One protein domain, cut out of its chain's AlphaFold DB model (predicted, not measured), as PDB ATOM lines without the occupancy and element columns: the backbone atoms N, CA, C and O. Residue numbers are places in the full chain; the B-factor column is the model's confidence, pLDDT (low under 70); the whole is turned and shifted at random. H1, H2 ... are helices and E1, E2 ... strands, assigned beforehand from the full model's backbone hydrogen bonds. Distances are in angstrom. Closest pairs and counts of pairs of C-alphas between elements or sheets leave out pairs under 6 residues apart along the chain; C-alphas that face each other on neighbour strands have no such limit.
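AT A GLANCE: This is residues 232 to 278 of the 414 residues of a protein of [Luteovulum] sphaeroides subsp. megalophilum (UniProt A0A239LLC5). A long two-stranded hairpin, E1 and E2, makes a narrow ribbon, and a single helix, H1, runs lengthwise over it with a gap between helix and E2. After E2 the last stretch folds back along that strand, with residues 271 to 272 and 276 to 277 paired to it in two short places. The printed part has 47 residues with one named helix and two named strands, in the order H1, E1, E2; the sheet has the order E1 - E2, antiparallel, and the class is mixed, helices and strands. The whole is compact, with a radius of gyration of the C-alphas of 10.7 A, and elongated, with spans of 30 by 18 by 13 A.

HOW THE PARTS SIT: The printed part begins with H1, residues 232 to 245, in which every O i to N i+4 pair is within hydrogen-bond range. A tight link of 5 residues joins it to E1, residues 251 to 258. A tight link of 2 residues then joins E1 to E2, residues 261 to 268, and these two strands form a hairpin. They are antiparallel neighbours, with 165 degrees between their N-to-C directions. The C-alphas of Arg 251 and Val 268 face each other at 4.5 A, and those of Thr 258 and Gly 261 at 5.1 A. Across the pair, N 254 and O 265 are 3.0 A apart and N 263 and O 256 are 2.8 A apart, both within hydrogen-bond range. H1 and E2 are apart, with no C-alpha of the one within 8 A of the other. Beyond E2, residues 271 to 272 pair antiparallel with residues 267 to 268 of E2, and residues 276 to 277 pair antiparallel with its residues 263 to 264.

IN THESE COORDINATES: H1 begins at C-alpha 232, at (30.298, 133.227, -10.083), and its 14 residues reach 19.6 A from first to last C-alpha. E1 begins at C-alpha 251, at (19.669, 145.162, -22.467), and its 8 residues measure 21.8 A. E2, also 8 residues, measures 23.4 A and ends at C-alpha 268, at (17.910, 141.406, -24.124).

THE WHOLE: The two C-alphas farthest apart are those of Glu 247 and Pro 259, at 31.5 A, while the C-alphas of Ile 232 and Leu 278, the first and last printed, are 18.1 A apart. The printed part has no cut, and no link between named elements is long. The mean pLDDT of the printed part is 78.9; residues 247 and 268 are under 70, where the model's confidence is low.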
ATOM      1  N   ILE A 232      31.344 133.837 -10.922       82.12
ATOM      2  CA  ILE A 232      30.298 133.227 -10.083       82.12
ATOM      3  C   ILE A 232      29.453 134.304  -9.380       82.12
ATOM      4  O   ILE A 232      28.222 134.268  -9.443       82.12
ATOM      5  N   ALA A 233      30.102 135.290  -8.752       82.88
ATOM      6  CA  ALA A 233      29.426 136.383  -8.060       82.88
ATOM      7  C   ALA A 233      28.606 137.239  -9.039       82.88
ATOM      8  O   ALA A 233      27.439 137.527  -8.770       82.88
ATOM      9  N   LEU A 234      29.174 137.571 -10.208       84.94
ATOM     10  CA  LEU A 234      28.453 138.304 -11.253       84.94
ATOM     11  C   LEU A 234      27.245 137.520 -11.773       84.94
ATOM     12  O   LEU A 234      26.156 138.077 -11.853       84.94
ATOM     13  N   SER A 235      27.426 136.255 -12.152       85.12
ATOM     14  CA  SER A 235      26.369 135.448 -12.773       85.12
ATOM     15  C   SER A 235      25.226 135.150 -11.803       85.12
ATOM     16  O   SER A 235      24.063 135.210 -12.202       85.12
ATOM     17  N   THR A 236      25.521 134.946 -10.516       85.94
ATOM     18  CA  THR A 236      24.501 134.817  -9.462       85.94
ATOM     19  C   THR A 236      23.755 136.141  -9.261       85.94
ATOM     20  O   THR A 236      22.523 136.160  -9.280       85.94
ATOM     21  N   TRP A 237      24.474 137.264  -9.138       88.94
ATOM     22  CA  TRP A 237      23.865 138.594  -9.000       88.94
ATOM     23  C   TRP A 237      22.995 138.968 -10.211       88.94
ATOM     24  O   TRP A 237      21.865 139.426 -10.044       88.94
ATOM     25  N   LEU A 238      23.482 138.721 -11.429       86.31
ATOM     26  CA  LEU A 238      22.772 139.003 -12.675       86.31
ATOM     27  C   LEU A 238      21.526 138.126 -12.818       86.31
ATOM     28  O   LEU A 238      20.473 138.629 -13.199       86.31
ATOM     29  N   SER A 239      21.625 136.838 -12.480       86.06
ATOM     30  CA  SER A 239      20.472 135.929 -12.493       86.06
ATOM     31  C   SER A 239      19.398 136.403 -11.514       86.06
ATOM     32  O   SER A 239      18.224 136.459 -11.872       86.06
ATOM     33  N   ALA A 240      19.790 136.835 -10.310       87.50
ATOM     34  CA  ALA A 240      18.871 137.427  -9.341       87.50
ATOM     35  C   ALA A 240      18.254 138.748  -9.843       87.50
ATOM     36  O   ALA A 240      17.048 138.950  -9.690       87.50
ATOM     37  N   LEU A 241      19.038 139.624 -10.486       87.75
ATOM     38  CA  LEU A 241      18.545 140.873 -11.078       87.75
ATOM     39  C   LEU A 241      17.519 140.608 -12.187       87.75
ATOM     40  O   LEU A 241      16.430 141.175 -12.154       87.75
ATOM     41  N   LEU A 242      17.838 139.742 -13.152       84.50
ATOM     42  CA  LEU A 242      16.957 139.432 -14.281       84.50
ATOM     43  C   LEU A 242      15.714 138.644 -13.847       84.50
ATOM     44  O   LEU A 242      14.636 138.854 -14.402       84.50
ATOM     45  N   GLN A 243      15.817 137.802 -12.817       83.69
ATOM     46  CA  GLN A 243      14.653 137.126 -12.243       83.69
ATOM     47  C   GLN A 243      13.718 138.104 -11.514       83.69
ATOM     48  O   GLN A 243      12.499 137.991 -11.642       83.69
ATOM     49  N   ALA A 244      14.266 139.067 -10.764       83.81
ATOM     50  CA  ALA A 244      13.480 140.007  -9.966       83.81
ATOM     51  C   ALA A 244      12.958 141.221 -10.758       83.81
ATOM     52  O   ALA A 244      11.885 141.729 -10.442       83.81
ATOM     53  N   ARG A 245      13.719 141.712 -11.745       81.38
ATOM     54  CA  ARG A 245      13.517 143.002 -12.442       81.38
ATOM     55  C   ARG A 245      13.669 142.906 -13.969       81.38
ATOM     56  O   ARG A 245      13.874 143.916 -14.631       81.38
ATOM     57  N   GLY A 246      13.588 141.707 -14.550       72.06
ATOM     58  CA  GLY A 246      13.908 141.458 -15.965       72.06
ATOM     59  C   GLY A 246      13.017 142.115 -17.026       72.06
ATOM     60  O   GLY A 246      13.373 142.034 -18.196       72.06
ATOM     61  N   GLU A 247      11.904 142.757 -16.654       69.00
ATOM     62  CA  GLU A 247      11.155 143.648 -17.563       69.00
ATOM     63  C   GLU A 247      11.724 145.077 -17.582       69.00
ATOM     64  O   GLU A 247      11.708 145.728 -18.624       69.00
ATOM     65  N   ASP A 248      12.272 145.544 -16.453       75.88
ATOM     66  CA  ASP A 248      12.868 146.881 -16.308       75.88
ATOM     67  C   ASP A 248      14.272 146.958 -16.935       75.88
ATOM     68  O   ASP A 248      14.769 148.035 -17.265       75.88
ATOM     69  N   VAL A 249      14.941 145.811 -17.078       76.94
ATOM     70  CA  VAL A 249      16.232 145.692 -17.763       76.94
ATOM     71  C   VAL A 249      15.975 145.533 -19.256       76.94
ATOM     72  O   VAL A 249      15.506 144.486 -19.679       76.94
ATOM     73  N   VAL A 250      16.316 146.527 -20.080       71.19
ATOM     74  CA  VAL A 250      16.143 146.425 -21.544       71.19
ATOM     75  C   VAL A 250      17.229 145.558 -22.189       71.19
ATOM     76  O   VAL A 250      16.925 144.633 -22.945       71.19
ATOM     77  N   ARG A 251      18.501 145.831 -21.880       75.56
ATOM     78  CA  ARG A 251      19.669 145.162 -22.467       75.56
ATOM     79  C   ARG A 251      20.818 145.111 -21.460       75.56
ATOM     80  O   ARG A 251      21.014 146.058 -20.700       75.56
ATOM     81  N   VAL A 252      21.611 144.043 -21.496       81.50
ATOM     82  CA  VAL A 252      22.927 143.964 -20.842       81.50
ATOM     83  C   VAL A 252      23.969 143.602 -21.897       81.50
ATOM     84  O   VAL A 252      23.725 142.764 -22.761       81.50
ATOM     85  N   LYS A 253      25.141 144.232 -21.839       73.12
ATOM     86  CA  LYS A 253      26.322 143.898 -22.644       73.12
ATOM     87  C   LYS A 253      27.547 144.170 -21.776       73.12
ATOM     88  O   LYS A 253      27.592 145.193 -21.094       73.12
ATOM     89  N   GLY A 254      28.520 143.270 -21.771       78.50
ATOM     90  CA  GLY A 254      29.743 143.450 -20.994       78.50
ATOM     91  C   GLY A 254      30.766 142.357 -21.260       78.50
ATOM     92  O   GLY A 254      30.444 141.315 -21.824       78.50
ATOM     93  N   VAL A 255      32.005 142.599 -20.838       79.38
ATOM     94  CA  VAL A 255      33.093 141.620 -20.924       79.38
ATOM     95  C   VAL A 255      33.688 141.426 -19.538       79.38
ATOM     96  O   VAL A 255      34.013 142.391 -18.847       79.38
ATOM     97  N   VAL A 256      33.806 140.168 -19.134       80.88
ATOM     98  CA  VAL A 256      34.201 139.734 -17.793       80.88
ATOM     99  C   VAL A 256      35.532 139.000 -17.904       80.88
ATOM    100  O   VAL A 256      35.712 138.186 -18.807       80.88
ATOM    101  N   ARG A 257      36.484 139.258 -17.005       79.81
ATOM    102  CA  ARG A 257      37.708 138.443 -16.930       79.81
ATOM    103  C   ARG A 257      37.421 137.182 -16.115       79.81
ATOM    104  O   ARG A 257      36.817 137.257 -15.048       79.81
ATOM    105  N   THR A 258      37.846 136.034 -16.624       79.06
ATOM    106  CA  THR A 258      37.678 134.720 -15.991       79.06
ATOM    107  C   THR A 258      38.979 133.917 -16.117       79.06
ATOM    108  O   THR A 258      39.802 134.255 -16.971       79.06
ATOM    109  N   PRO A 259      39.172 132.832 -15.344       77.38
ATOM    110  CA  PRO A 259      40.313 131.930 -15.533       77.38
ATOM    111  C   PRO A 259      40.377 131.287 -16.931       77.38
ATOM    112  O   PRO A 259      41.453 130.911 -17.373       77.38
ATOM    113  N   ALA A 260      39.244 131.201 -17.639       76.19
ATOM    114  CA  ALA A 260      39.147 130.704 -19.015       76.19
ATOM    115  C   ALA A 260      39.264 131.819 -20.082       76.19
ATOM    116  O   ALA A 260      38.940 131.599 -21.245       76.19
ATOM    117  N   GLY A 261      39.688 133.031 -19.698       79.31
ATOM    118  CA  GLY A 261      39.864 134.172 -20.599       79.31
ATOM    119  C   GLY A 261      38.787 135.255 -20.469       79.31
ATOM    120  O   GLY A 261      38.097 135.376 -19.450       79.31
ATOM    121  N   ARG A 262      38.676 136.103 -21.501       80.56
ATOM    122  CA  ARG A 262      37.695 137.201 -21.576       80.56
ATOM    123  C   ARG A 262      36.343 136.650 -22.031       80.56
ATOM    124  O   ARG A 262      36.233 136.176 -23.151       80.56
ATOM    125  N   LEU A 263      35.321 136.753 -21.194       79.50
ATOM    126  CA  LEU A 263      33.989 136.202 -21.431       79.50
ATOM    127  C   LEU A 263      33.001 137.326 -21.780       79.50
ATOM    128  O   LEU A 263      32.815 138.263 -21.001       79.50
ATOM    129  N   LEU A 264      32.390 137.245 -22.961       78.62
ATOM    130  CA  LEU A 264      31.377 138.168 -23.471       78.62
ATOM    131  C   LEU A 264      29.997 137.778 -22.939       78.62
ATOM    132  O   LEU A 264      29.476 136.708 -23.236       78.62
ATOM    133  N   LEU A 265      29.383 138.690 -22.193       80.00
ATOM    134  CA  LEU A 265      28.017 138.591 -21.702       80.00
ATOM    135  C   LEU A 265      27.105 139.496 -22.539       80.00
ATOM    136  O   LEU A 265      27.379 140.693 -22.671       80.00
ATOM    137  N   GLN A 266      25.979 138.964 -23.018       74.69
ATOM    138  CA  GLN A 266      24.890 139.762 -23.589       74.69
ATOM    139  C   GLN A 266      23.518 139.275 -23.103       74.69
ATOM    140  O   GLN A 266      23.298 138.074 -22.944       74.69
ATOM    141  N   SER A 267      22.572 140.197 -22.914       74.75
ATOM    142  CA  SER A 267      21.151 139.880 -22.759       74.75
ATOM    143  C   SER A 267      20.243 140.935 -23.391       74.75
ATOM    144  O   SER A 267      20.605 142.110 -23.472       74.75
ATOM    145  N   VAL A 268      19.040 140.521 -23.793       69.69
ATOM    146  CA  VAL A 268      17.910 141.406 -24.124       69.69
ATOM    147  C   VAL A 268      16.745 141.002 -23.223       69.69
ATOM    148  O   VAL A 268      16.286 139.858 -23.268       69.69
ATOM    149  N   ARG A 269      16.311 141.907 -22.341       79.19
ATOM    150  CA  ARG A 269      15.510 141.570 -21.152       79.19
ATOM    151  C   ARG A 269      16.074 140.345 -20.420       79.19
ATOM    152  O   ARG A 269      17.288 140.241 -20.213       79.19
ATOM    153  N   ARG A 270      15.200 139.401 -20.062       77.12
ATOM    154  CA  ARG A 270      15.523 138.107 -19.440       77.12
ATOM    155  C   ARG A 270      16.326 137.158 -20.343       77.12
ATOM    156  O   ARG A 270      16.870 136.183 -19.836       77.12
ATOM    157  N   MET A 271      16.384 137.392 -21.658       74.81
ATOM    158  CA  MET A 271      17.069 136.498 -22.596       74.81
ATOM    159  C   MET A 271      18.580 136.733 -22.553       74.81
ATOM    160  O   MET A 271      19.097 137.587 -23.271       74.81
ATOM    161  N   VAL A 272      19.288 135.973 -21.718       76.81
ATOM    162  CA  VAL A 272      20.759 135.934 -21.685       76.81
ATOM    163  C   VAL A 272      21.269 135.003 -22.791       76.81
ATOM    164  O   VAL A 272      20.792 133.876 -22.927       76.81
ATOM    165  N   GLN A 273      22.230 135.464 -23.594       71.12
ATOM    166  CA  GLN A 273      22.971 134.601 -24.519       71.12
ATOM    167  C   GLN A 273      23.955 133.715 -23.725       71.12
ATOM    168  O   GLN A 273      24.531 134.199 -22.747       71.12
ATOM    169  N   PRO A 274      24.203 132.451 -24.127       72.88
ATOM    170  CA  PRO A 274      25.348 131.680 -23.645       72.88
ATOM    171  C   PRO A 274      26.625 132.522 -23.785       72.88
ATOM    172  O   PRO A 274      26.884 133.011 -24.885       72.88
ATOM    173  N   PRO A 275      27.393 132.756 -22.708       75.88
ATOM    174  CA  PRO A 275      28.530 133.661 -22.797       75.88
ATOM    175  C   PRO A 275      29.669 133.072 -23.634       75.88
ATOM    176  O   PRO A 275      30.149 131.976 -23.343       75.88
ATOM    177  N   GLU A 276      30.126 133.804 -24.648       74.38
ATOM    178  CA  GLU A 276      31.244 133.380 -25.497       74.38
ATOM    179  C   GLU A 276      32.591 133.771 -24.879       74.38
ATOM    180  O   GLU A 276      32.754 134.881 -24.372       74.38
ATOM    181  N   ILE A 277      33.597 132.898 -24.977       78.62
ATOM    182  CA  ILE A 277      34.989 133.295 -24.735       78.62
ATOM    183  C   ILE A 277      35.468 134.064 -25.973       78.62
ATOM    184  O   ILE A 277      35.470 133.540 -27.086       78.62
ATOM    185  N   LEU A 278      35.855 135.323 -25.780       72.94
ATOM    186  CA  LEU A 278      36.427 136.161 -26.827       72.94
ATOM    187  C   LEU A 278      37.829 135.663 -27.196       72.94
ATOM    188  O   LEU A 278      38.630 135.432 -26.283       72.94
TER     189      LEU A 278